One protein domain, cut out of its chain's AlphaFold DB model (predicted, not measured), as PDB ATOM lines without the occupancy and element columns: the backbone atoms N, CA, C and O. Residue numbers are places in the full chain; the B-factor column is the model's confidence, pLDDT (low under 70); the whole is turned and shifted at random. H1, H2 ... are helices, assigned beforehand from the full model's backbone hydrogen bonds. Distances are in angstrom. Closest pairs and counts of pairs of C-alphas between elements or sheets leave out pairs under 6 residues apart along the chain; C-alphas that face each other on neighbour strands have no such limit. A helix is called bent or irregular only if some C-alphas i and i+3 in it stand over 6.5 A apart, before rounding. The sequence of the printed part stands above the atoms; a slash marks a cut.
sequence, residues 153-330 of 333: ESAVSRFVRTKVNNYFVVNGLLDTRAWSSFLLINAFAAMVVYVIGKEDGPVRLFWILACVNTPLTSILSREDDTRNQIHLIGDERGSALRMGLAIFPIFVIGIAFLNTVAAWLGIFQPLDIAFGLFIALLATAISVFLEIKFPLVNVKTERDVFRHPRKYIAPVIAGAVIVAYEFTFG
ATOM      1  N   GLU A 153      42.037 -41.771 -32.466       52.78
ATOM      2  CA  GLU A 153      41.655 -41.469 -31.081       52.78
ATOM      3  C   GLU A 153      40.269 -40.864 -30.993       52.78
ATOM      4  O   GLU A 153      39.563 -41.125 -30.030       52.78
ATOM      5  N   SER A 154      39.837 -40.161 -32.040       53.38
ATOM      6  CA  SER A 154      38.452 -39.739 -32.201       53.38
ATOM      7  C   SER A 154      37.483 -40.918 -32.322       53.38
ATOM      8  O   SER A 154      36.316 -40.742 -32.009       53.38
ATOM      9  N   ALA A 155      37.918 -42.118 -32.734       55.97
ATOM     10  CA  ALA A 155      37.064 -43.307 -32.788       55.97
ATOM     11  C   ALA A 155      36.945 -44.004 -31.423       55.97
ATOM     12  O   ALA A 155      35.843 -44.381 -31.037       55.97
ATOM     13  N   VAL A 156      38.049 -44.129 -30.671       59.25
ATOM     14  CA  VAL A 156      38.021 -44.632 -29.282       59.25
ATOM     15  C   VAL A 156      37.304 -43.637 -28.378       59.25
ATOM     16  O   VAL A 156      36.444 -44.034 -27.600       59.25
ATOM     17  N   SER A 157      37.580 -42.339 -28.521       60.16
ATOM     18  CA  SER A 157      36.875 -41.303 -27.774       60.16
ATOM     19  C   SER A 157      35.404 -41.251 -28.150       60.16
ATOM     20  O   SER A 157      34.581 -41.139 -27.252       60.16
ATOM     21  N   ARG A 158      35.048 -41.418 -29.433       61.03
ATOM     22  CA  ARG A 158      33.650 -41.566 -29.857       61.03
ATOM     23  C   ARG A 158      33.028 -42.791 -29.200       61.03
ATOM     24  O   ARG A 158      32.036 -42.607 -28.525       61.03
ATOM     25  N   PHE A 159      33.631 -43.979 -29.294       63.09
ATOM     26  CA  PHE A 159      33.115 -45.209 -28.672       63.09
ATOM     27  C   PHE A 159      32.894 -45.071 -27.158       63.09
ATOM     28  O   PHE A 159      31.824 -45.411 -26.654       63.09
ATOM     29  N   VAL A 160      33.886 -44.541 -26.439       62.38
ATOM     30  CA  VAL A 160      33.805 -44.321 -24.989       62.38
ATOM     31  C   VAL A 160      32.732 -43.270 -24.668       62.38
ATOM     32  O   VAL A 160      31.923 -43.500 -23.772       62.38
ATOM     33  N   ARG A 161      32.641 -42.180 -25.448       66.12
ATOM     34  CA  ARG A 161      31.584 -41.155 -25.328       66.12
ATOM     35  C   ARG A 161      30.184 -41.704 -25.613       66.12
ATOM     36  O   ARG A 161      29.244 -41.250 -24.976       66.12
ATOM     37  N   THR A 162      30.019 -42.671 -26.521       64.12
ATOM     38  CA  THR A 162      28.701 -43.273 -26.794       64.12
ATOM     39  C   THR A 162      28.262 -44.266 -25.720       64.12
ATOM     40  O   THR A 162      27.066 -44.494 -25.565       64.12
ATOM     41  N   LYS A 163      29.202 -44.907 -25.012       71.19
ATOM     42  CA  LYS A 163      28.905 -45.963 -24.028       71.19
ATOM     43  C   LYS A 163      28.850 -45.473 -22.583       71.19
ATOM     44  O   LYS A 163      28.163 -46.093 -21.778       71.19
ATOM     45  N   VAL A 164      29.559 -44.397 -22.247       74.31
ATOM     46  CA  VAL A 164      29.678 -43.899 -20.871       74.31
ATOM     47  C   VAL A 164      29.043 -42.516 -20.767       74.31
ATOM     48  O   VAL A 164      29.587 -41.534 -21.264       74.31
ATOM     49  N   ASN A 165      27.918 -42.421 -20.052       81.50
ATOM     50  CA  ASN A 165      27.188 -41.164 -19.832       81.50
ATOM     51  C   ASN A 165      27.755 -40.319 -18.668       81.50
ATOM     52  O   ASN A 165      27.037 -39.601 -17.978       81.50
ATOM     53  N   ASN A 166      29.053 -40.447 -18.390       84.25
ATOM     54  CA  ASN A 166      29.741 -39.672 -17.365       84.25
ATOM     55  C   ASN A 166      30.974 -39.011 -17.978       84.25
ATOM     56  O   ASN A 166      32.003 -39.658 -18.175       84.25
ATOM     57  N   TYR A 167      30.858 -37.710 -18.241       85.12
ATOM     58  CA  TYR A 167      31.919 -36.884 -18.809       85.12
ATOM     59  C   TYR A 167      33.261 -37.052 -18.070       85.12
ATOM     60  O   TYR A 167      34.289 -37.219 -18.723       85.12
ATOM     61  N   PHE A 168      33.265 -37.106 -16.732       87.69
ATOM     62  CA  PHE A 168      34.499 -37.206 -15.940       87.69
ATOM     63  C   PHE A 168      35.189 -38.559 -16.091       87.69
ATOM     64  O   PHE A 168      36.413 -38.622 -16.153       87.69
ATOM     65  N   VAL A 169      34.413 -39.642 -16.197       85.44
ATOM     66  CA  VAL A 169      34.958 -40.981 -16.464       85.44
ATOM     67  C   VAL A 169      35.546 -41.021 -17.868       85.44
ATOM     68  O   VAL A 169      36.668 -41.477 -18.050       85.44
ATOM     69  N   VAL A 170      34.826 -40.499 -18.862       83.50
ATOM     70  CA  VAL A 170      35.306 -40.460 -20.247       83.50
ATOM     71  C   VAL A 170      36.602 -39.661 -20.356       83.50
ATOM     72  O   VAL A 170      37.587 -40.170 -20.888       83.50
ATOM     73  N   ASN A 171      36.624 -38.435 -19.836       80.94
ATOM     74  CA  ASN A 171      37.810 -37.590 -19.903       80.94
ATOM     75  C   ASN A 171      38.953 -38.139 -19.048       80.94
ATOM     76  O   ASN A 171      40.086 -38.132 -19.511       80.94
ATOM     77  N   GLY A 172      38.677 -38.709 -17.874       80.81
ATOM     78  CA  GLY A 172      39.694 -39.372 -17.056       80.81
ATOM     79  C   GLY A 172      40.324 -40.589 -17.740       80.81
ATOM     80  O   GLY A 172      41.544 -40.721 -17.753       80.81
ATOM     81  N   LEU A 173      39.514 -41.458 -18.357       79.00
ATOM     82  CA  LEU A 173      39.997 -42.663 -19.044       79.00
ATOM     83  C   LEU A 173      40.750 -42.347 -20.340       79.00
ATOM     84  O   LEU A 173      41.669 -43.083 -20.703       79.00
ATOM     85  N   LEU A 174      40.351 -41.293 -21.052       80.19
ATOM     86  CA  LEU A 174      41.008 -40.864 -22.289       80.19
ATOM     87  C   LEU A 174      42.242 -39.996 -22.025       80.19
ATOM     88  O   LEU A 174      43.118 -39.905 -22.891       80.19
ATOM     89  N   ASP A 175      42.348 -39.384 -20.845       80.00
ATOM     90  CA  ASP A 175      43.515 -38.597 -20.485       80.00
ATOM     91  C   ASP A 175      44.711 -39.506 -20.176       80.00
ATOM     92  O   ASP A 175      44.843 -40.129 -19.120       80.00
ATOM     93  N   THR A 176      45.653 -39.541 -21.117       78.56
ATOM     94  CA  THR A 176      46.901 -40.301 -20.978       78.56
ATOM     95  C   THR A 176      47.722 -39.831 -19.767       78.56
ATOM     96  O   THR A 176      48.486 -40.617 -19.196       78.56
ATOM     97  N   ARG A 177      47.565 -38.573 -19.334       80.69
ATOM     98  CA  ARG A 177      48.246 -38.022 -18.154       80.69
ATOM     99  C   ARG A 177      47.724 -38.654 -16.871       80.69
ATOM    100  O   ARG A 177      48.537 -38.980 -16.011       80.69
ATOM    101  N   ALA A 178      46.414 -38.890 -16.769       86.06
ATOM    102  CA  ALA A 178      45.802 -39.536 -15.607       86.06
ATOM    103  C   ALA A 178      46.347 -40.957 -15.413       86.06
ATOM    104  O   ALA A 178      46.734 -41.326 -14.304       86.06
ATOM    105  N   TRP A 179      46.473 -41.720 -16.503       85.19
ATOM    106  CA  TRP A 179      47.071 -43.057 -16.477       85.19
ATOM    107  C   TRP A 179      48.571 -43.045 -16.201       85.19
ATOM    108  O   TRP A 179      49.057 -43.878 -15.445       85.19
ATOM    109  N   SER A 180      49.309 -42.100 -16.787       82.12
ATOM    110  CA  SER A 180      50.753 -41.988 -16.548       82.12
ATOM    111  C   SER A 180      51.038 -41.640 -15.087       82.12
ATOM    112  O   SER A 180      51.873 -42.286 -14.462       82.12
ATOM    113  N   SER A 181      50.297 -40.675 -14.531       86.19
ATOM    114  CA  SER A 181      50.359 -40.314 -13.112       86.19
ATOM    115  C   SER A 181      50.004 -41.508 -12.232       86.19
ATOM    116  O   SER A 181      50.745 -41.813 -11.304       86.19
ATOM    117  N   PHE A 182      48.905 -42.204 -12.537       90.19
ATOM    118  CA  PHE A 182      48.464 -43.365 -11.772       90.19
ATOM    119  C   PHE A 182      49.523 -44.472 -11.751       90.19
ATOM    120  O   PHE A 182      49.936 -44.896 -10.676       90.19
ATOM    121  N   LEU A 183      49.987 -44.917 -12.921       88.62
ATOM    122  CA  LEU A 183      50.926 -46.034 -13.033       88.62
ATOM    123  C   LEU A 183      52.275 -45.710 -12.392       88.62
ATOM    124  O   LEU A 183      52.801 -46.530 -11.649       88.62
ATOM    125  N   LEU A 184      52.825 -44.520 -12.652       86.19
ATOM    126  CA  LEU A 184      54.147 -44.143 -12.155       86.19
ATOM    127  C   LEU A 184      54.144 -43.995 -10.632       86.19
ATOM    128  O   LEU A 184      55.017 -44.543  -9.962       86.19
ATOM    129  N   ILE A 185      53.142 -43.306 -10.079       89.88
ATOM    130  CA  ILE A 185      53.054 -43.091  -8.633       89.88
ATOM    131  C   ILE A 185      52.757 -44.402  -7.906       89.88
ATOM    132  O   ILE A 185      53.384 -44.666  -6.887       89.88
ATOM    133  N   ASN A 186      51.866 -45.253  -8.426       91.88
ATOM    134  CA  ASN A 186      51.566 -46.535  -7.781       91.88
ATOM    135  C   ASN A 186      52.713 -47.541  -7.909       91.88
ATOM    136  O   ASN A 186      52.958 -48.281  -6.964       91.88
ATOM    137  N   ALA A 187      53.458 -47.551  -9.018       90.06
ATOM    138  CA  ALA A 187      54.672 -48.360  -9.130       90.06
ATOM    139  C   ALA A 187      55.742 -47.910  -8.123       90.06
ATOM    140  O   ALA A 187      56.333 -48.743  -7.436       90.06
ATOM    141  N   PHE A 188      55.950 -46.596  -7.988       89.44
ATOM    142  CA  PHE A 188      56.850 -46.040  -6.980       89.44
ATOM    143  C   PHE A 188      56.384 -46.379  -5.559       89.44
ATOM    144  O   PHE A 188      57.162 -46.895  -4.763       89.44
ATOM    145  N   ALA A 189      55.106 -46.166  -5.252       93.19
ATOM    146  CA  ALA A 189      54.530 -46.484  -3.952       93.19
ATOM    147  C   ALA A 189      54.635 -47.981  -3.625       93.19
ATOM    148  O   ALA A 189      54.992 -48.324  -2.506       93.19
ATOM    149  N   ALA A 190      54.415 -48.871  -4.598       93.62
ATOM    150  CA  ALA A 190      54.592 -50.312  -4.431       93.62
ATOM    151  C   ALA A 190      56.045 -50.684  -4.113       93.62
ATOM    152  O   ALA A 190      56.285 -51.516  -3.243       93.62
ATOM    153  N   MET A 191      57.017 -50.044  -4.770       92.06
ATOM    154  CA  MET A 191      58.434 -50.224  -4.452       92.06
ATOM    155  C   MET A 191      58.749 -49.756  -3.027       92.06
ATOM    156  O   MET A 191      59.455 -50.451  -2.301       92.06
ATOM    157  N   VAL A 192      58.212 -48.609  -2.611       91.50
ATOM    158  CA  VAL A 192      58.408 -48.100  -1.248       91.50
ATOM    159  C   VAL A 192      57.759 -49.024  -0.218       91.50
ATOM    160  O   VAL A 192      58.420 -49.394   0.745       91.50
ATOM    161  N   VAL A 193      56.523 -49.476  -0.447       93.81
ATOM    162  CA  VAL A 193      55.842 -50.475   0.396       93.81
ATOM    163  C   VAL A 193      56.660 -51.758   0.489       93.81
ATOM    164  O   VAL A 193      56.811 -52.295   1.579       93.81
ATOM    165  N   TYR A 194      57.229 -52.230  -0.621       93.56
ATOM    166  CA  TYR A 194      58.073 -53.422  -0.624       93.56
ATOM    167  C   TYR A 194      59.332 -53.254   0.234       93.56
ATOM    168  O   TYR A 194      59.676 -54.144   1.007       93.56
ATOM    169  N   VAL A 195      60.031 -52.124   0.092       93.00
ATOM    170  CA  VAL A 195      61.267 -51.847   0.839       93.00
ATOM    171  C   VAL A 195      60.973 -51.643   2.322       93.00
ATOM    172  O   VAL A 195      61.629 -52.254   3.153       93.00
ATOM    173  N   ILE A 196      59.977 -50.823   2.654       92.19
ATOM    174  CA  ILE A 196      59.630 -50.514   4.045       92.19
ATOM    175  C   ILE A 196      59.014 -51.728   4.743       92.19
ATOM    176  O   ILE A 196      59.333 -51.990   5.895       92.19
ATOM    177  N   GLY A 197      58.185 -52.501   4.041       90.94
ATOM    178  CA  GLY A 197      57.570 -53.706   4.589       90.94
ATOM    179  C   GLY A 197      58.564 -54.830   4.884       90.94
ATOM    180  O   GLY A 197      58.257 -55.692   5.693       90.94
ATOM    181  N   LYS A 198      59.756 -54.831   4.269       91.56
ATOM    182  CA  LYS A 198      60.840 -55.759   4.642       91.56
ATOM    183  C   LYS A 198      61.509 -55.428   5.971       91.56
ATOM    184  O   LYS A 198      62.124 -56.308   6.556       91.56
ATOM    185  N   GLU A 199      61.418 -54.175   6.391       89.75
ATOM    186  CA  GLU A 199      61.986 -53.661   7.636       89.75
ATOM    187  C   GLU A 199      60.882 -53.478   8.695       89.75
ATOM    188  O   GLU A 199      61.007 -52.627   9.571       89.75
ATOM    189  N   ASP A 200      59.758 -54.200   8.553       85.69
ATOM    190  CA  ASP A 200      58.570 -54.127   9.418       85.69
ATOM    191  C   ASP A 200      58.026 -52.698   9.633       85.69
ATOM    192  O   ASP A 200      57.400 -52.375  10.642       85.69
ATOM    193  N   GLY A 201      58.245 -51.807   8.663       86.81
ATOM    194  CA  GLY A 201      57.811 -50.419   8.759       86.81
ATOM    195  C   GLY A 201      56.331 -50.197   8.404       86.81
ATOM    196  O   GLY A 201      55.666 -51.059   7.823       86.81
ATOM    197  N   PRO A 202      55.796 -48.993   8.682       89.50
ATOM    198  CA  PRO A 202      54.373 -48.670   8.532       89.50
ATOM    199  C   PRO A 202      53.954 -48.510   7.060       89.50
ATOM    200  O   PRO A 202      53.898 -47.407   6.507       89.50
ATOM    201  N   VAL A 203      53.639 -49.625   6.398       91.75
ATOM    202  CA  VAL A 203      53.339 -49.660   4.955       91.75
ATOM    203  C   VAL A 203      52.077 -48.892   4.552       91.75
ATOM    204  O   VAL A 203      52.014 -48.378   3.430       91.75
ATOM    205  N   ARG A 204      51.086 -48.752   5.444       93.56
ATOM    206  CA  ARG A 204      49.817 -48.066   5.130       93.56
ATOM    207  C   ARG A 204      50.017 -46.574   4.896       93.56
ATOM    208  O   ARG A 204      49.262 -45.978   4.130       93.56
ATOM    209  N   LEU A 205      51.062 -45.967   5.474       92.62
ATOM    210  CA  LEU A 205      51.401 -44.557   5.241       92.62
ATOM    211  C   LEU A 205      51.578 -44.247   3.753       92.62
ATOM    212  O   LEU A 205      51.273 -43.140   3.320       92.62
ATOM    213  N   PHE A 206      52.007 -45.215   2.945       93.44
ATOM    214  CA  PHE A 206      52.241 -45.009   1.518       93.44
ATOM    215  C   PHE A 206      50.970 -45.079   0.666       93.44
ATOM    216  O   PHE A 206      51.021 -44.734  -0.518       93.44
ATOM    217  N   TRP A 207      49.807 -45.397   1.248       95.25
ATOM    218  CA  TRP A 207      48.512 -45.237   0.574       95.25
ATOM    219  C   TRP A 207      48.231 -43.781   0.183       95.25
ATOM    220  O   TRP A 207      47.527 -43.541  -0.797       95.25
ATOM    221  N   ILE A 208      48.847 -42.802   0.858       94.88
ATOM    222  CA  ILE A 208      48.755 -41.383   0.475       94.88
ATOM    223  C   ILE A 208      49.197 -41.139  -0.971       94.88
ATOM    224  O   ILE A 208      48.664 -40.251  -1.633       94.88
ATOM    225  N   LEU A 209      50.146 -41.934  -1.476       94.06
ATOM    226  CA  LEU A 209      50.644 -41.829  -2.843       94.06
ATOM    227  C   LEU A 209      49.598 -42.330  -3.843       94.06
ATOM    228  O   LEU A 209      49.405 -41.707  -4.885       94.06
ATOM    229  N   ALA A 210      48.849 -43.384  -3.508       93.75
ATOM    230  CA  ALA A 210      47.735 -43.863  -4.328       93.75
ATOM    231  C   ALA A 210      46.612 -42.815  -4.463       93.75
ATOM    232  O   ALA A 210      45.912 -42.782  -5.477       93.75
ATOM    233  N   CYS A 211      46.482 -41.911  -3.486       94.06
ATOM    234  CA  CYS A 211      45.554 -40.779  -3.515       94.06
ATOM    235  C   CYS A 211      46.047 -39.581  -4.352       94.06
ATOM    236  O   CYS A 211      45.393 -38.536  -4.375       94.06
ATOM    237  N   VAL A 212      47.181 -39.694  -5.053       92.19
ATOM    238  CA  VAL A 212      47.696 -38.644  -5.943       92.19
ATOM    239  C   VAL A 212      47.374 -38.982  -7.397       92.19
ATOM    240  O   VAL A 212      48.015 -39.819  -8.027       92.19
ATOM    241  N   ASN A 213      46.416 -38.263  -7.981       90.25
ATOM    242  CA  ASN A 213      46.192 -38.271  -9.428       90.25
ATOM    243  C   ASN A 213      45.772 -36.879  -9.895       90.25
ATOM    244  O   ASN A 213      44.592 -36.606 -10.094       90.25
ATOM    245  N   THR A 214      46.754 -35.984 -10.038       86.50
ATOM    246  CA  THR A 214      46.480 -34.563 -10.299       86.50
ATOM    247  C   THR A 214      45.633 -34.338 -11.555       86.50
ATOM    248  O   THR A 214      44.655 -33.605 -11.452       86.50
ATOM    249  N   PRO A 215      45.906 -35.000 -12.700       85.50
ATOM    250  CA  PRO A 215      45.073 -34.850 -13.891       85.50
ATOM    251  C   PRO A 215      43.588 -35.135 -13.647       85.50
ATOM    252  O   PRO A 215      42.747 -34.432 -14.203       85.50
ATOM    253  N   LEU A 216      43.270 -36.120 -12.801       88.50
ATOM    254  CA  LEU A 216      41.898 -36.518 -12.485       88.50
ATOM    255  C   LEU A 216      41.273 -35.649 -11.381       88.50
ATOM    256  O   LEU A 216      40.110 -35.262 -11.476       88.50
ATOM    257  N   THR A 217      42.041 -35.305 -10.347       92.06
ATOM    258  CA  THR A 217      41.560 -34.494  -9.217       92.06
ATOM    259  C   THR A 217      41.441 -33.013  -9.553       92.06
ATOM    260  O   THR A 217      40.882 -32.276  -8.752       92.06
ATOM    261  N   SER A 218      41.973 -32.568 -10.697       90.81
ATOM    262  CA  SER A 218      41.920 -31.174 -11.142       90.81
ATOM    263  C   SER A 218      41.199 -30.971 -12.478       90.81
ATOM    264  O   SER A 218      41.504 -30.010 -13.179       90.81
ATOM    265  N   ILE A 219      40.290 -31.876 -12.875       89.00
ATOM    266  CA  ILE A 219      39.622 -31.820 -14.192       89.00
ATOM    267  C   ILE A 219      38.924 -30.475 -14.430       89.00
ATOM    268  O   ILE A 219      39.153 -29.860 -15.466       89.00
ATOM    269  N   LEU A 220      38.102 -29.998 -13.489       89.94
ATOM    270  CA  LEU A 220      37.345 -28.753 -13.681       89.94
ATOM    271  C   LEU A 220      38.251 -27.522 -13.658       89.94
ATOM    272  O   LEU A 220      38.089 -26.629 -14.477       89.94
ATOM    273  N   SER A 221      39.263 -27.518 -12.796       89.62
ATOM    274  CA  SER A 221      40.299 -26.481 -12.754       89.62
ATOM    275  C   SER A 221      41.168 -26.398 -14.020       89.62
ATOM    276  O   SER A 221      41.919 -25.441 -14.176       89.62
ATOM    277  N   ARG A 222      41.122 -27.397 -14.912       86.62
ATOM    278  CA  ARG A 222      41.792 -27.364 -16.228       86.62
ATOM    279  C   ARG A 222      40.873 -26.871 -17.343       86.62
ATOM    280  O   ARG A 222      41.370 -26.508 -18.405       86.62
ATOM    281  N   GLU A 223      39.561 -26.899 -17.127       85.06
ATOM    282  CA  GLU A 223      38.539 -26.595 -18.127       85.06
ATOM    283  C   GLU A 223      37.510 -25.607 -17.562       85.06
ATOM    284  O   GLU A 223      36.396 -25.981 -17.178       85.06
ATOM    285  N   ASP A 224      37.885 -24.325 -17.551       82.94
ATOM    286  CA  ASP A 224      37.029 -23.236 -17.066       82.94
ATOM    287  C   ASP A 224      35.666 -23.205 -17.775       82.94
ATOM    288  O   ASP A 224      34.646 -22.980 -17.127       82.94
ATOM    289  N   ASP A 225      35.615 -23.504 -19.077       85.31
ATOM    290  CA  ASP A 225      34.366 -23.549 -19.846       85.31
ATOM    291  C   ASP A 225      33.393 -24.608 -19.311       85.31
ATOM    292  O   ASP A 225      32.218 -24.319 -19.078       85.31
ATOM    293  N   THR A 226      33.883 -25.827 -19.064       87.44
ATOM    294  CA  THR A 226      33.086 -26.932 -18.510       87.44
ATOM    295  C   THR A 226      32.588 -26.576 -17.113       87.44
ATOM    296  O   THR A 226      31.415 -26.778 -16.784       87.44
ATOM    297  N   ARG A 227      33.456 -25.989 -16.287       90.44
ATOM    298  CA  ARG A 227      33.095 -25.522 -14.949       90.44
ATOM    299  C   ARG A 227      32.020 -24.427 -14.999       90.44
ATOM    300  O   ARG A 227      31.039 -24.502 -14.261       90.44
ATOM    301  N   ASN A 228      32.178 -23.434 -15.871       90.19
ATOM    302  CA  ASN A 228      31.221 -22.342 -16.038       90.19
ATOM    303  C   ASN A 228      29.860 -22.864 -16.507       90.19
ATOM    304  O   ASN A 228      28.836 -22.441 -15.979       90.19
ATOM    305  N   GLN A 229      29.830 -23.833 -17.426       90.75
ATOM    306  CA  GLN A 229      28.590 -24.488 -17.852       90.75
ATOM    307  C   GLN A 229      27.885 -25.208 -16.697       90.75
ATOM    308  O   GLN A 229      26.672 -25.070 -16.546       90.75
ATOM    309  N   ILE A 230      28.625 -25.925 -15.845       92.12
ATOM    310  CA  ILE A 230      28.060 -26.583 -14.654       92.12
ATOM    311  C   ILE A 230      27.432 -25.554 -13.707       92.12
ATOM    312  O   ILE A 230      26.313 -25.768 -13.238       92.12
ATOM    313  N   HIS A 231      28.122 -24.437 -13.452       91.19
ATOM    314  CA  HIS A 231      27.596 -23.362 -12.607       91.19
ATOM    315  C   HIS A 231      26.360 -22.693 -13.224       91.19
ATOM    316  O   HIS A 231      25.385 -22.463 -12.515       91.19
ATOM    317  N   LEU A 232      26.360 -22.434 -14.535       95.06
ATOM    318  CA  LEU A 232      25.225 -21.836 -15.251       95.06
ATOM    319  C   LEU A 232      23.973 -22.721 -15.210       95.06
ATOM    320  O   LEU A 232      22.864 -22.211 -15.081       95.06
ATOM    321  N   ILE A 233      24.145 -24.041 -15.311       94.19
ATOM    322  CA  ILE A 233      23.044 -25.016 -15.272       94.19
ATOM    323  C   ILE A 233      22.613 -25.324 -13.823       94.19
ATOM    324  O   ILE A 233      21.530 -25.859 -13.596       94.19
ATOM    325  N   GLY A 234      23.438 -24.983 -12.825       92.56
ATOM    326  CA  GLY A 234      23.173 -25.270 -11.413       92.56
ATOM    327  C   GLY A 234      23.372 -26.742 -11.021       92.56
ATOM    328  O   GLY A 234      22.900 -27.170  -9.969       92.56
ATOM    329  N   ASP A 235      24.088 -27.531 -11.830       92.81
ATOM    330  CA  ASP A 235      24.292 -28.979 -11.634       92.81
ATOM    331  C   ASP A 235      25.566 -29.303 -10.826       92.81
ATOM    332  O   ASP A 235      26.279 -30.279 -11.081       92.81
ATOM    333  N   GLU A 236      25.898 -28.472  -9.835       92.75
ATOM    334  CA  GLU A 236      27.115 -28.645  -9.026       92.75
ATOM    335  C   GLU A 236      27.107 -29.982  -8.277       92.75
ATOM    336  O   GLU A 236      28.113 -30.688  -8.235       92.75
ATOM    337  N   ARG A 237      25.955 -30.363  -7.707       93.56
ATOM    338  CA  ARG A 237      25.807 -31.604  -6.929       93.56
ATOM    339  C   ARG A 237      25.890 -32.846  -7.811       93.56
ATOM    340  O   ARG A 237      26.568 -33.806  -7.445       93.56
ATOM    341  N   GLY A 238      25.224 -32.837  -8.967       93.19
ATOM    342  CA  GLY A 238      25.273 -33.956  -9.905       93.19
ATOM    343  C   GLY A 238      26.667 -34.118 -10.499       93.19
ATOM    344  O   GLY A 238      27.178 -35.237 -10.578       93.19
ATOM    345  N   SER A 239      27.327 -33.008 -10.824       92.44
ATOM    346  CA  SER A 239      28.713 -33.006 -11.297       92.44
ATOM    347  C   SER A 239      29.690 -33.496 -10.230       92.44
ATOM    348  O   SER A 239      30.550 -34.318 -10.538       92.44
ATOM    349  N   ALA A 240      29.513 -33.087  -8.969       94.81
ATOM    350  CA  ALA A 240      30.301 -33.582  -7.841       94.81
ATOM    351  C   ALA A 240      30.196 -35.108  -7.696       94.81
ATOM    352  O   ALA A 240      31.213 -35.794  -7.587       94.81
ATOM    353  N   LEU A 241      28.978 -35.659  -7.761       95.88
ATOM    354  CA  LEU A 241      28.759 -37.104  -7.686       95.88
ATOM    355  C   LEU A 241      29.411 -37.835  -8.866       95.88
ATOM    356  O   LEU A 241      30.129 -38.814  -8.671       95.88
ATOM    357  N   ARG A 242      29.204 -37.348 -10.096       94.50
ATOM    358  CA  ARG A 242      29.795 -37.941 -11.306       94.50
ATOM    359  C   ARG A 242      31.324 -37.900 -11.278       94.50
ATOM    360  O   ARG A 242      31.956 -38.865 -11.702       94.50
ATOM    361  N   MET A 243      31.909 -36.824 -10.757       94.38
ATOM    362  CA  MET A 243      33.351 -36.702 -10.563       94.38
ATOM    363  C   MET A 243      33.857 -37.672  -9.489       94.38
ATOM    364  O   MET A 243      34.844 -38.369  -9.712       94.38
ATOM    365  N   GLY A 244      33.146 -37.789  -8.365       95.69
ATOM    366  CA  GLY A 244      33.459 -38.759  -7.316       95.69
ATOM    367  C   GLY A 244      33.447 -40.200  -7.829       95.69
ATOM    368  O   GLY A 244      34.378 -40.952  -7.559       95.69
ATOM    369  N   LEU A 245      32.465 -40.558  -8.663       94.38
ATOM    370  CA  LEU A 245      32.385 -41.871  -9.318       94.38
ATOM    371  C   LEU A 245      33.541 -42.143 -10.297       94.38
ATOM    372  O   LEU A 245      33.821 -43.303 -10.584       94.38
ATOM    373  N   ALA A 246      34.212 -41.106 -10.807       92.81
ATOM    374  CA  ALA A 246      35.409 -41.259 -11.634       92.81
ATOM    375  C   ALA A 246      36.683 -41.415 -10.787       92.81
ATOM    376  O   ALA A 246      37.545 -42.228 -11.114       92.81
ATOM    377  N   ILE A 247      36.803 -40.650  -9.697       95.50
ATOM    378  CA  ILE A 247      37.999 -40.619  -8.839       95.50
ATOM    379  C   ILE A 247      38.067 -41.830  -7.905       95.50
ATOM    380  O   ILE A 247      39.121 -42.457  -7.793       95.50
ATOM    381  N   PHE A 248      36.954 -42.181  -7.259       97.25
ATOM    382  CA  PHE A 248      36.925 -43.205  -6.218       97.25
ATOM    383  C   PHE A 248      37.479 -44.561  -6.678       97.25
ATOM    384  O   PHE A 248      38.377 -45.074  -6.009       97.25
ATOM    385  N   PRO A 249      37.063 -45.129  -7.832       95.62
ATOM    386  CA  PRO A 249      37.605 -46.406  -8.291       95.62
ATOM    387  C   PRO A 249      39.115 -46.356  -8.535       95.62
ATOM    388  O   PRO A 249      39.809 -47.322  -8.246       95.62
ATOM    389  N   ILE A 250      39.641 -45.231  -9.026       94.94
ATOM    390  CA  ILE A 250      41.079 -45.067  -9.276       94.94
ATOM    391  C   ILE A 250      41.861 -45.113  -7.960       94.94
ATOM    392  O   ILE A 250      42.874 -45.808  -7.882       94.94
ATOM    393  N   PHE A 251      41.383 -44.443  -6.910       96.94
ATOM    394  CA  PHE A 251      42.011 -44.516  -5.586       96.94
ATOM    395  C   PHE A 251      41.886 -45.905  -4.957       96.94
ATOM    396  O   PHE A 251      42.869 -46.408  -4.419       96.94
ATOM    397  N   VAL A 252      40.727 -46.562  -5.084       97.88
ATOM    398  CA  VAL A 252      40.536 -47.944  -4.611       97.88
ATOM    399  C   VAL A 252      41.509 -48.900  -5.296       97.88
ATOM    400  O   VAL A 252      42.162 -49.679  -4.612       97.88
ATOM    401  N   ILE A 253      41.649 -48.832  -6.624       96.44
ATOM    402  CA  ILE A 253      42.577 -49.693  -7.370       96.44
ATOM    403  C   ILE A 253      44.023 -49.416  -6.946       96.44
ATOM    404  O   ILE A 253      44.790 -50.360  -6.771       96.44
ATOM    405  N   GLY A 254      44.398 -48.148  -6.750       95.88
ATOM    406  CA  GLY A 254      45.736 -47.787  -6.278       95.88
ATOM    407  C   GLY A 254      46.049 -48.374  -4.900       95.88
ATOM    408  O   GLY A 254      47.050 -49.064  -4.735       95.88
ATOM    409  N   ILE A 255      45.158 -48.190  -3.922       97.25
ATOM    410  CA  ILE A 255      45.324 -48.760  -2.575       97.25
ATOM    411  C   ILE A 255      45.309 -50.293  -2.618       97.25
ATOM    412  O   ILE A 255      46.150 -50.933  -1.994       97.25
ATOM    413  N   ALA A 256      44.402 -50.897  -3.391       96.44
ATOM    414  CA  ALA A 256      44.341 -52.346  -3.559       96.44
ATOM    415  C   ALA A 256      45.652 -52.902  -4.127       96.44
ATOM    416  O   ALA A 256      46.141 -53.916  -3.637       96.44
ATOM    417  N   PHE A 257      46.259 -52.220  -5.101       95.25
ATOM    418  CA  PHE A 257      47.564 -52.597  -5.637       95.25
ATOM    419  C   PHE A 257      48.647 -52.595  -4.550       95.25
ATOM    420  O   PHE A 257      49.383 -53.571  -4.420       95.25
ATOM    421  N   LEU A 258      48.699 -51.575  -3.693       96.19
ATOM    422  CA  LEU A 258      49.633 -51.554  -2.560       96.19
ATOM    423  C   LEU A 258      49.349 -52.674  -1.549       96.19
ATOM    424  O   LEU A 258      50.279 -53.319  -1.069       96.19
ATOM    425  N   ASN A 259      48.075 -52.979  -1.299       95.19
ATOM    426  CA  ASN A 259      47.679 -54.099  -0.447       95.19
ATOM    427  C   ASN A 259      48.076 -55.457  -1.032       95.19
ATOM    428  O   ASN A 259      48.387 -56.362  -0.267       95.19
ATOM    429  N   THR A 260      48.138 -55.619  -2.360       95.19
ATOM    430  CA  THR A 260      48.679 -56.860  -2.946       95.19
ATOM    431  C   THR A 260      50.163 -57.050  -2.632       95.19
ATOM    432  O   THR A 260      50.585 -58.174  -2.374       95.19
ATOM    433  N   VAL A 261      50.943 -55.964  -2.575       95.38
ATOM    434  CA  VAL A 261      52.356 -56.015  -2.160       95.38
ATOM    435  C   VAL A 261      52.462 -56.360  -0.675       95.38
ATOM    436  O   VAL A 261      53.238 -57.237  -0.308       95.38
ATOM    437  N   ALA A 262      51.642 -55.732   0.169       93.56
ATOM    438  CA  ALA A 262      51.567 -56.051   1.595       93.56
ATOM    439  C   ALA A 262      51.156 -57.517   1.840       93.56
ATOM    440  O   ALA A 262      51.737 -58.201   2.679       93.56
ATOM    441  N   ALA A 263      50.203 -58.042   1.066       94.00
ATOM    442  CA  ALA A 263      49.776 -59.434   1.156       94.00
ATOM    443  C   ALA A 263      50.884 -60.401   0.735       94.00
ATOM    444  O   ALA A 263      51.079 -61.426   1.382       94.00
ATOM    445  N   TRP A 264      51.650 -60.054  -0.302       95.38
ATOM    446  CA  TRP A 264      52.810 -60.839  -0.718       95.38
ATOM    447  C   TRP A 264      53.898 -60.910   0.363       95.38
ATOM    448  O   TRP A 264      54.552 -61.941   0.502       95.38
ATOM    449  N   LEU A 265      54.057 -59.849   1.156       93.44
ATOM    450  CA  LEU A 265      54.973 -59.803   2.298       93.44
ATOM    451  C   LEU A 265      54.403 -60.431   3.584       93.44
ATOM    452  O   LEU A 265      55.115 -60.514   4.576       93.44
ATOM    453  N   GLY A 266      53.142 -60.879   3.591       92.50
ATOM    454  CA  GLY A 266      52.502 -61.467   4.777       92.50
ATOM    455  C   GLY A 266      52.084 -60.459   5.856       92.50
ATOM    456  O   GLY A 266      51.695 -60.870   6.943       92.50
ATOM    457  N   ILE A 267      52.122 -59.158   5.557       91.31
ATOM    458  CA  ILE A 267      51.817 -58.058   6.497       91.31
ATOM    459  C   ILE A 267      50.403 -57.477   6.316       91.31
ATOM    460  O   ILE A 267      50.009 -56.543   7.008       91.31
ATOM    461  N   PHE A 268      49.630 -58.012   5.370       92.06
ATOM    462  CA  PHE A 268      48.256 -57.588   5.102       92.06
ATOM    463  C   PHE A 268      47.270 -58.080   6.168       92.06
ATOM    464  O   PHE A 268      47.261 -59.257   6.531       92.06
ATOM    465  N   GLN A 269      46.359 -57.204   6.584       90.38
ATOM    466  CA  GLN A 269      45.252 -57.512   7.483       90.38
ATOM    467  C   GLN A 269      43.902 -57.333   6.766       90.38
ATOM    468  O   GLN A 269      43.717 -56.361   6.039       90.38
ATOM    469  N   PRO A 270      42.886 -58.186   7.009       90.44
ATOM    470  CA  PRO A 270      41.565 -58.024   6.388       90.44
ATOM    471  C   PRO A 270      40.917 -56.650   6.631       90.44
ATOM    472  O   PRO A 270      40.207 -56.132   5.767       90.44
ATOM    473  N   LEU A 271      41.193 -56.032   7.788       91.56
ATOM    474  CA  LEU A 271      40.715 -54.690   8.129       91.56
ATOM    475  C   LEU A 271      41.287 -53.604   7.197       91.56
ATOM    476  O   LEU A 271      40.633 -52.580   6.988       91.56
ATOM    477  N   ASP A 272      42.432 -53.855   6.553       92.94
ATOM    478  CA  ASP A 272      43.043 -52.949   5.576       92.94
ATOM    479  C   ASP A 272      42.146 -52.729   4.352       92.94
ATOM    480  O   ASP A 272      42.239 -51.689   3.703       92.94
ATOM    481  N   ILE A 273      41.241 -53.665   4.037       94.69
ATOM    482  CA  ILE A 273      40.253 -53.479   2.965       94.69
ATOM    483  C   ILE A 273      39.267 -52.382   3.361       94.69
ATOM    484  O   ILE A 273      39.074 -51.424   2.617       94.69
ATOM    485  N   ALA A 274      38.646 -52.510   4.535       95.62
ATOM    486  CA  ALA A 274      37.656 -51.548   5.009       95.62
ATOM    487  C   ALA A 274      38.292 -50.171   5.232       95.62
ATOM    488  O   ALA A 274      37.744 -49.155   4.799       95.62
ATOM    489  N   PHE A 275      39.482 -50.140   5.839       95.62
ATOM    490  CA  PHE A 275      40.208 -48.900   6.065       95.62
ATOM    491  C   PHE A 275      40.690 -48.270   4.750       95.62
ATOM    492  O   PHE A 275      40.497 -47.076   4.535       95.62
ATOM    493  N   GLY A 276      41.207 -49.064   3.811       96.62
ATOM    494  CA  GLY A 276      41.599 -48.593   2.482       96.62
ATOM    495  C   GLY A 276      40.427 -48.014   1.682       96.62
ATOM    496  O   GLY A 276      40.561 -46.955   1.067       96.62
ATOM    497  N   LEU A 277      39.251 -48.648   1.740       97.88
ATOM    498  CA  LEU A 277      38.018 -48.119   1.145       97.88
ATOM    499  C   LEU A 277      37.606 -46.782   1.770       97.88
ATOM    500  O   LEU A 277      37.234 -45.854   1.049       97.88
ATOM    501  N   PHE A 278      37.705 -46.666   3.095       97.88
ATOM    502  CA  PHE A 278      37.437 -45.417   3.801       97.88
ATOM    503  C   PHE A 278      38.405 -44.304   3.379       97.88
ATOM    504  O   PHE A 278      37.960 -43.203   3.056       97.88
ATOM    505  N   ILE A 279      39.706 -44.593   3.288       98.12
ATOM    506  CA  ILE A 279      40.718 -43.632   2.827       98.12
ATOM    507  C   ILE A 279      40.461 -43.192   1.380       98.12
ATOM    508  O   ILE A 279      40.490 -41.994   1.092       98.12
ATOM    509  N   ALA A 280      40.146 -44.123   0.474       98.00
ATOM    510  CA  ALA A 280      39.798 -43.790  -0.906       98.00
ATOM    511  C   ALA A 280      38.562 -42.881  -0.983       98.00
ATOM    512  O   ALA A 280      38.546 -41.913  -1.752       98.00
ATOM    513  N   LEU A 281      37.534 -43.161  -0.174       98.31
ATOM    514  CA  LEU A 281      36.321 -42.348  -0.107       98.31
ATOM    515  C   LEU A 281      36.620 -40.948   0.439       98.31
ATOM    516  O   LEU A 281      36.203 -39.961  -0.166       98.31
ATOM    517  N   LEU A 282      37.384 -40.858   1.529       98.19
ATOM    518  CA  LEU A 282      37.788 -39.600   2.153       98.19
ATOM    519  C   LEU A 282      38.581 -38.724   1.177       98.19
ATOM    520  O   LEU A 282      38.220 -37.569   0.941       98.19
ATOM    521  N   ALA A 283      39.621 -39.278   0.551       97.69
ATOM    522  CA  ALA A 283      40.438 -38.556  -0.420       97.69
ATOM    523  C   ALA A 283      39.615 -38.116  -1.641       97.69
ATOM    524  O   ALA A 283      39.817 -37.014  -2.163       97.69
ATOM    525  N   THR A 284      38.652 -38.936  -2.076       97.94
ATOM    526  CA  THR A 284      37.725 -38.581  -3.158       97.94
ATOM    527  C   THR A 284      36.828 -37.417  -2.758       97.94
ATOM    528  O   THR A 284      36.743 -36.437  -3.496       97.94
ATOM    529  N   ALA A 285      36.190 -37.491  -1.589       97.94
ATOM    530  CA  ALA A 285      35.292 -36.453  -1.097       97.94
ATOM    531  C   ALA A 285      36.011 -35.106  -0.979       97.94
ATOM    532  O   ALA A 285      35.495 -34.093  -1.450       97.94
ATOM    533  N   ILE A 286      37.234 -35.100  -0.441       97.69
ATOM    534  CA  ILE A 286      38.056 -33.890  -0.335       97.69
ATOM    535  C   ILE A 286      38.433 -33.371  -1.724       97.69
ATOM    536  O   ILE A 286      38.300 -32.177  -1.979       97.69
ATOM    537  N   SER A 287      38.866 -34.240  -2.641       96.56
ATOM    538  CA  SER A 287      39.247 -33.832  -4.002       96.56
ATOM    539  C   SER A 287      38.079 -33.188  -4.755       96.56
ATOM    540  O   SER A 287      38.238 -32.120  -5.344       96.56
ATOM    541  N   VAL A 288      36.891 -33.797  -4.679       96.81
ATOM    542  CA  VAL A 288      35.657 -33.276  -5.287       96.81
ATOM    543  C   VAL A 288      35.231 -31.967  -4.627       96.81
ATOM    544  O   VAL A 288      34.934 -30.998  -5.322       96.81
ATOM    545  N   PHE A 289      35.229 -31.906  -3.293       96.44
ATOM    546  CA  PHE A 289      34.891 -30.691  -2.550       96.44
ATOM    547  C   PHE A 289      35.788 -29.525  -2.958       96.44
ATOM    548  O   PHE A 289      35.307 -28.432  -3.257       96.44
ATOM    549  N   LEU A 290      37.091 -29.783  -3.023       95.50
ATOM    550  CA  LEU A 290      38.079 -28.810  -3.436       95.50
ATOM    551  C   LEU A 290      37.832 -28.327  -4.875       95.50
ATOM    552  O   LEU A 290      38.001 -27.142  -5.117       95.50
ATOM    553  N   GLU A 291      37.429 -29.182  -5.819       94.50
ATOM    554  CA  GLU A 291      37.163 -28.741  -7.202       94.50
ATOM    555  C   GLU A 291      35.895 -27.908  -7.333       94.50
ATOM    556  O   GLU A 291      35.863 -26.946  -8.092       94.50
ATOM    557  N   ILE A 292      34.851 -28.253  -6.584       93.38
ATOM    558  CA  ILE A 292      33.572 -27.548  -6.673       93.38
ATOM    559  C   ILE A 292      33.613 -26.222  -5.905       93.38
ATOM    560  O   ILE A 292      33.039 -25.233  -6.358       93.38
ATOM    561  N   LYS A 293      34.267 -26.184  -4.736       92.56
ATOM    562  CA  LYS A 293      34.262 -25.012  -3.841       92.56
ATOM    563  C   LYS A 293      35.516 -24.152  -3.922       92.56
ATOM    564  O   LYS A 293      35.415 -22.946  -3.723       92.56
ATOM    565  N   PHE A 294      36.665 -24.739  -4.244       92.62
ATOM    566  CA  PHE A 294      37.949 -24.035  -4.337       92.62
ATOM    567  C   PHE A 294      38.704 -24.360  -5.644       92.62
ATOM    568  O   PHE A 294      39.870 -24.776  -5.601       92.62
ATOM    569  N   PRO A 295      38.060 -24.198  -6.816       91.56
ATOM    570  CA  PRO A 295      38.698 -24.440  -8.106       91.56
ATOM    571  C   PRO A 295      39.887 -23.500  -8.306       91.56
ATOM    572  O   PRO A 295      39.909 -22.376  -7.801       91.56
ATOM    573  N   LEU A 296      40.890 -23.959  -9.050       90.69
ATOM    574  CA  LEU A 296      42.037 -23.124  -9.398       90.69
ATOM    575  C   LEU A 296      41.643 -22.225 -10.564       90.69
ATOM    576  O   LEU A 296      41.490 -22.695 -11.684       90.69
ATOM    577  N   VAL A 297      41.461 -20.941 -10.274       84.75
ATOM    578  CA  VAL A 297      41.066 -19.909 -11.241       84.75
ATOM    579  C   VAL A 297      42.268 -19.057 -11.645       84.75
ATOM    580  O   VAL A 297      43.243 -18.962 -10.899       84.75
ATOM    581  N   ASN A 298      42.181 -18.392 -12.802       80.38
ATOM    582  CA  ASN A 298      43.211 -17.480 -13.332       80.38
ATOM    583  C   ASN A 298      44.565 -18.148 -13.604       80.38
ATOM    584  O   ASN A 298      45.629 -17.532 -13.489       80.38
ATOM    585  N   VAL A 299      44.529 -19.424 -13.968       79.69
ATOM    586  CA  VAL A 299      45.727 -20.203 -14.228       79.69
ATOM    587  C   VAL A 299      46.124 -20.052 -15.700       79.69
ATOM    588  O   VAL A 299      45.323 -20.304 -16.593       79.69
ATOM    589  N   LYS A 300      47.361 -19.615 -15.978       76.00
ATOM    590  CA  LYS A 300      47.809 -19.317 -17.355       76.00
ATOM    591  C   LYS A 300      48.032 -20.572 -18.189       76.00
ATOM    592  O   LYS A 300      47.897 -20.538 -19.410       76.00
ATOM    593  N   THR A 301      48.452 -21.657 -17.545       76.25
ATOM    594  CA  THR A 301      48.749 -22.917 -18.217       76.25
ATOM    595  C   THR A 301      48.252 -24.108 -17.415       76.25
ATOM    596  O   THR A 301      48.235 -24.101 -16.189       76.25
ATOM    597  N   GLU A 302      47.930 -25.195 -18.107       76.25
ATOM    598  CA  GLU A 302      47.575 -26.468 -17.471       76.25
ATOM    599  C   GLU A 302      48.684 -26.981 -16.532       76.25
ATOM    600  O   GLU A 302      48.436 -27.580 -15.487       76.25
ATOM    601  N   ARG A 303      49.943 -26.679 -16.857       76.19
ATOM    602  CA  ARG A 303      51.088 -26.992 -16.001       76.19
ATOM    603  C   ARG A 303      51.028 -26.290 -14.647       76.19
ATOM    604  O   ARG A 303      51.443 -26.879 -13.649       76.19
ATOM    605  N   ASP A 304      50.545 -25.057 -14.600       83.00
ATOM    606  CA  ASP A 304      50.421 -24.311 -13.349       83.00
ATOM    607  C   ASP A 304      49.363 -24.969 -12.447       83.00
ATOM    608  O   ASP A 304      49.597 -25.116 -11.248       83.00
ATOM    609  N   VAL A 305      48.276 -25.502 -13.030       85.62
ATOM    610  CA  VAL A 305      47.302 -26.351 -12.316       85.62
ATOM    611  C   VAL A 305      48.012 -27.563 -11.715       85.62
ATOM    612  O   VAL A 305      47.885 -27.845 -10.523       85.62
ATOM    613  N   PHE A 306      48.837 -28.248 -12.510       84.88
ATOM    614  CA  PHE A 306      49.574 -29.426 -12.052       84.88
ATOM    615  C   PHE A 306      50.657 -29.133 -11.021       84.88
ATOM    616  O   PHE A 306      51.087 -30.051 -10.324       84.88
ATOM    617  N   ARG A 307      51.126 -27.893 -10.898       85.00
ATOM    618  CA  ARG A 307      52.112 -27.484  -9.887       85.00
ATOM    619  C   ARG A 307      51.477 -26.895  -8.639       85.00
ATOM    620  O   ARG A 307      52.157 -26.786  -7.624       85.00
ATOM    621  N   HIS A 308      50.192 -26.569  -8.692       90.06
ATOM    622  CA  HIS A 308      49.530 -25.884  -7.602       90.06
ATOM    623  C   HIS A 308      49.520 -26.731  -6.309       90.06
ATOM    624  O   HIS A 308      49.094 -27.889  -6.349       90.06
ATOM    625  N   PRO A 309      49.913 -26.176  -5.144       90.00
ATOM    626  CA  PRO A 309      50.002 -26.921  -3.879       90.00
ATOM    627  C   PRO A 309      48.693 -27.584  -3.427       90.00
ATOM    628  O   PRO A 309      48.723 -28.639  -2.798       90.00
ATOM    629  N   ARG A 310      47.538 -27.009  -3.799       93.38
ATOM    630  CA  ARG A 310      46.185 -27.539  -3.510       93.38
ATOM    631  C   ARG A 310      46.043 -29.039  -3.797       93.38
ATOM    632  O   ARG A 310      45.333 -29.725  -3.066       93.38
ATOM    633  N   LYS A 311      46.726 -29.563  -4.820       89.62
ATOM    634  CA  LYS A 311      46.662 -30.986  -5.197       89.62
ATOM    635  C   LYS A 311      47.100 -31.949  -4.083       89.62
ATOM    636  O   LYS A 311      46.754 -33.123  -4.136       89.62
ATOM    637  N   TYR A 312      47.839 -31.469  -3.081       92.25
ATOM    638  CA  TYR A 312      48.313 -32.280  -1.959       92.25
ATOM    639  C   TYR A 312      47.373 -32.279  -0.748       92.25
ATOM    640  O   TYR A 312      47.580 -33.075   0.159       92.25
ATOM    641  N   ILE A 313      46.320 -31.455  -0.724       95.50
ATOM    642  CA  ILE A 313      45.426 -31.349   0.443       95.50
ATOM    643  C   ILE A 313      44.723 -32.683   0.738       95.50
ATOM    644  O   ILE A 313      44.734 -33.135   1.880       95.50
ATOM    645  N   ALA A 314      44.147 -33.340  -0.277       95.00
ATOM    646  CA  ALA A 314      43.486 -34.635  -0.091       95.00
ATOM    647  C   ALA A 314      44.457 -35.732   0.407       95.00
ATOM    648  O   ALA A 314      44.149 -36.344   1.431       95.00
ATOM    649  N   PRO A 315      45.639 -35.939  -0.214       94.62
ATOM    650  CA  PRO A 315      46.664 -36.841   0.315       94.62
ATOM    651  C   PRO A 315      47.125 -36.520   1.741       94.62
ATOM    652  O   PRO A 315      47.316 -37.438   2.529       94.62
ATOM    653  N   VAL A 316      47.291 -35.240   2.096       96.06
ATOM    654  CA  VAL A 316      47.734 -34.828   3.441       96.06
ATOM    655  C   VAL A 316      46.685 -35.163   4.497       96.06
ATOM    656  O   VAL A 316      47.027 -35.716   5.539       96.06
ATOM    657  N   ILE A 317      45.408 -34.881   4.231       96.69
ATOM    658  CA  ILE A 317      44.325 -35.209   5.167       96.69
ATOM    659  C   ILE A 317      44.165 -36.729   5.294       96.69
ATOM    660  O   ILE A 317      44.053 -37.236   6.407       96.69
ATOM    661  N   ALA A 318      44.212 -37.464   4.179       96.31
ATOM    662  CA  ALA A 318      44.228 -38.925   4.200       96.31
ATOM    663  C   ALA A 318      45.412 -39.460   5.025       96.31
ATOM    664  O   ALA A 318      45.227 -40.325   5.874       96.31
ATOM    665  N   GLY A 319      46.605 -38.893   4.837       95.50
ATOM    666  CA  GLY A 319      47.804 -39.228   5.598       95.50
ATOM    667  C   GLY A 319      47.655 -38.983   7.092       95.50
ATOM    668  O   GLY A 319      47.998 -39.858   7.875       95.50
ATOM    669  N   ALA A 320      47.085 -37.848   7.499       96.19
ATOM    670  CA  ALA A 320      46.828 -37.555   8.909       96.19
ATOM    671  C   ALA A 320      45.903 -38.601   9.557       96.19
ATOM    672  O   ALA A 320      46.147 -39.033  10.681       96.19
ATOM    673  N   VAL A 321      44.877 -39.054   8.830       96.31
ATOM    674  CA  VAL A 321      43.975 -40.121   9.286       96.31
ATOM    675  C   VAL A 321      44.688 -41.470   9.364       96.31
ATOM    676  O   VAL A 321      44.486 -42.197  10.333       96.31
ATOM    677  N   ILE A 322      45.541 -41.802   8.391       95.31
ATOM    678  CA  ILE A 322      46.349 -43.031   8.429       95.31
ATOM    679  C   ILE A 322      47.305 -42.998   9.619       95.31
ATOM    680  O   ILE A 322      47.357 -43.962  10.369       95.31
ATOM    681  N   VAL A 323      48.007 -41.889   9.842       93.94
ATOM    682  CA  VAL A 323      48.903 -41.718  10.994       93.94
ATOM    683  C   VAL A 323      48.135 -41.911  12.303       93.94
ATOM    684  O   VAL A 323      48.575 -42.672  13.158       93.94
ATOM    685  N   ALA A 324      46.965 -41.284  12.453       92.69
ATOM    686  CA  ALA A 324      46.128 -41.465  13.638       92.69
ATOM    687  C   ALA A 324      45.673 -42.925  13.818       92.69
ATOM    688  O   ALA A 324      45.678 -43.438  14.937       92.69
ATOM    689  N   TYR A 325      45.315 -43.606  12.727       89.94
ATOM    690  CA  TYR A 325      44.962 -45.023  12.746       89.94
ATOM    691  C   TYR A 325      46.144 -45.902  13.166       89.94
ATOM    692  O   TYR A 325      45.977 -46.748  14.040       89.94
ATOM    693  N   GLU A 326      47.338 -45.663  12.623       87.25
ATOM    694  CA  GLU A 326      48.553 -46.393  13.003       87.25
ATOM    695  C   GLU A 326      48.914 -46.151  14.472       87.25
ATOM    696  O   GLU A 326      49.291 -47.088  15.153       87.25
ATOM    697  N   PHE A 327      48.712 -44.949  15.020       85.31
ATOM    698  CA  PHE A 327      48.917 -44.712  16.455       85.31
ATOM    699  C   PHE A 327      47.882 -45.398  17.358       85.31
ATOM    700  O   PHE A 327      48.184 -45.696  18.511       85.31
ATOM    701  N   THR A 328      46.657 -45.602  16.872       82.75
ATOM    702  CA  THR A 328      45.542 -46.117  17.690       82.75
ATOM    703  C   THR A 328      45.414 -47.639  17.608       82.75
ATOM    704  O   THR A 328      45.065 -48.288  18.590       82.75
ATOM    705  N   PHE A 329      45.672 -48.209  16.430       74.12
ATOM    706  CA  PHE A 329      45.447 -49.621  16.106       74.12
ATOM    707  C   PHE A 329      46.692 -50.317  15.549       74.12
ATOM    708  O   PHE A 329      46.750 -51.546  15.544       74.12
ATOM    709  N   GLY A 330      47.680 -49.554  15.071       63.19
ATOM    710  CA  GLY A 330      48.992 -50.076  14.725       63.19
ATOM    711  C   GLY A 330      49.761 -50.312  16.014       63.19
ATOM    712  O   GLY A 330      50.158 -49.383  16.712       63.19
TER     713      GLY A 330
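Overview. This is residues 153 to 330 of the 333 residues of an uncharacterized protein of Corynebacterium canis (UniProt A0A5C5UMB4). An elongated bundle of long helices, H3, H8b, H9 and H11, runs lengthwise as neighbours, and the short H4 packs on H3, H8b and H11. Short helices H2, H6, H7 and H10 gather toward the end where H8 begins, and H1 lies outside the bundle there, packing on H2 alone. The 178 printed residues hold eleven named helices, H1 to H11 in order, and no named strand: the class is all helix, with packing mostly aligned. The whole is compact, with a radius of gyration of the C-alphas of 17.0 A, and its spans of 51 by 34 by 28 A make it only just elongated.

Along the chain. H8, the longest helix, was assigned by its hydrogen bonds as one helix, residues 236 to 264, but is bent: C-alphas 246 and 249 are 6.5 A apart. Its arms are H8a, residues 236 to 246, 15.3 A, and H8b, residues 249 to 264, 22.3 A. H9, residues 271 to 293, spans 32.6 A; H3, residues 176 to 197, 30.8 A. H11, residues 309 to 329, spans 30.6 A and ends with C-alpha 329 at (45.447, -49.621, 16.106); it is irregular, with C-alphas 311 and 314 7.0 A apart. H1 is residues 153 to 163, from C-alpha 153 at (41.655, -41.469, -31.081); H2 167 to 174; H4 203 to 210; H5 214 to 217; H6 219 to 222; H7 224 to 233; H10 302 to 307.

Arrangement. H8 is the hub, touching four helices. H8b touches H3, closest C-alphas Ala 190 and Leu 258 at 5.4 A, a shallow tilt of 27 degrees, the same way. H8b and H9 form a hairpin, closest C-alphas Phe 251 and Ala 280 at 5.2 A. H9 touches H11 at Ala 283 and Ala 314, closest C-alphas 5.0 A apart. H4 touches H11, closest C-alphas Ile 208 and Pro 315 at 5.0 A. H2 touches H8a at Val 169 and Ala 246, closest C-alphas 4.9 A apart. H5 touches H3 through residues 177 to 181 of H3 alone, closest C-alphas Ala 178 and Pro 215 at 5.0 A. H6 only just touches H10, with 3 pairs of C-alphas within 8 A, and touches H7 only at the corner. Every O i to N i+4 pair is within hydrogen-bond range in H1, H2, H3, H7, H8a, H8b, H9 and H10; in H11 it is 14 of 17, and in H4 0 of 4, against 5 of 5 O i to N i+3 pairs; H5 and H6 are too short for an i+4 pair.

Size, cuts and confidence. The farthest C-alphas, Glu 199 and Leu 232, are 53.7 A apart. The printed part has no cut and no long link. Mean pLDDT of the printed part is 88.8; residues 153 to 162 and 330 are under 70.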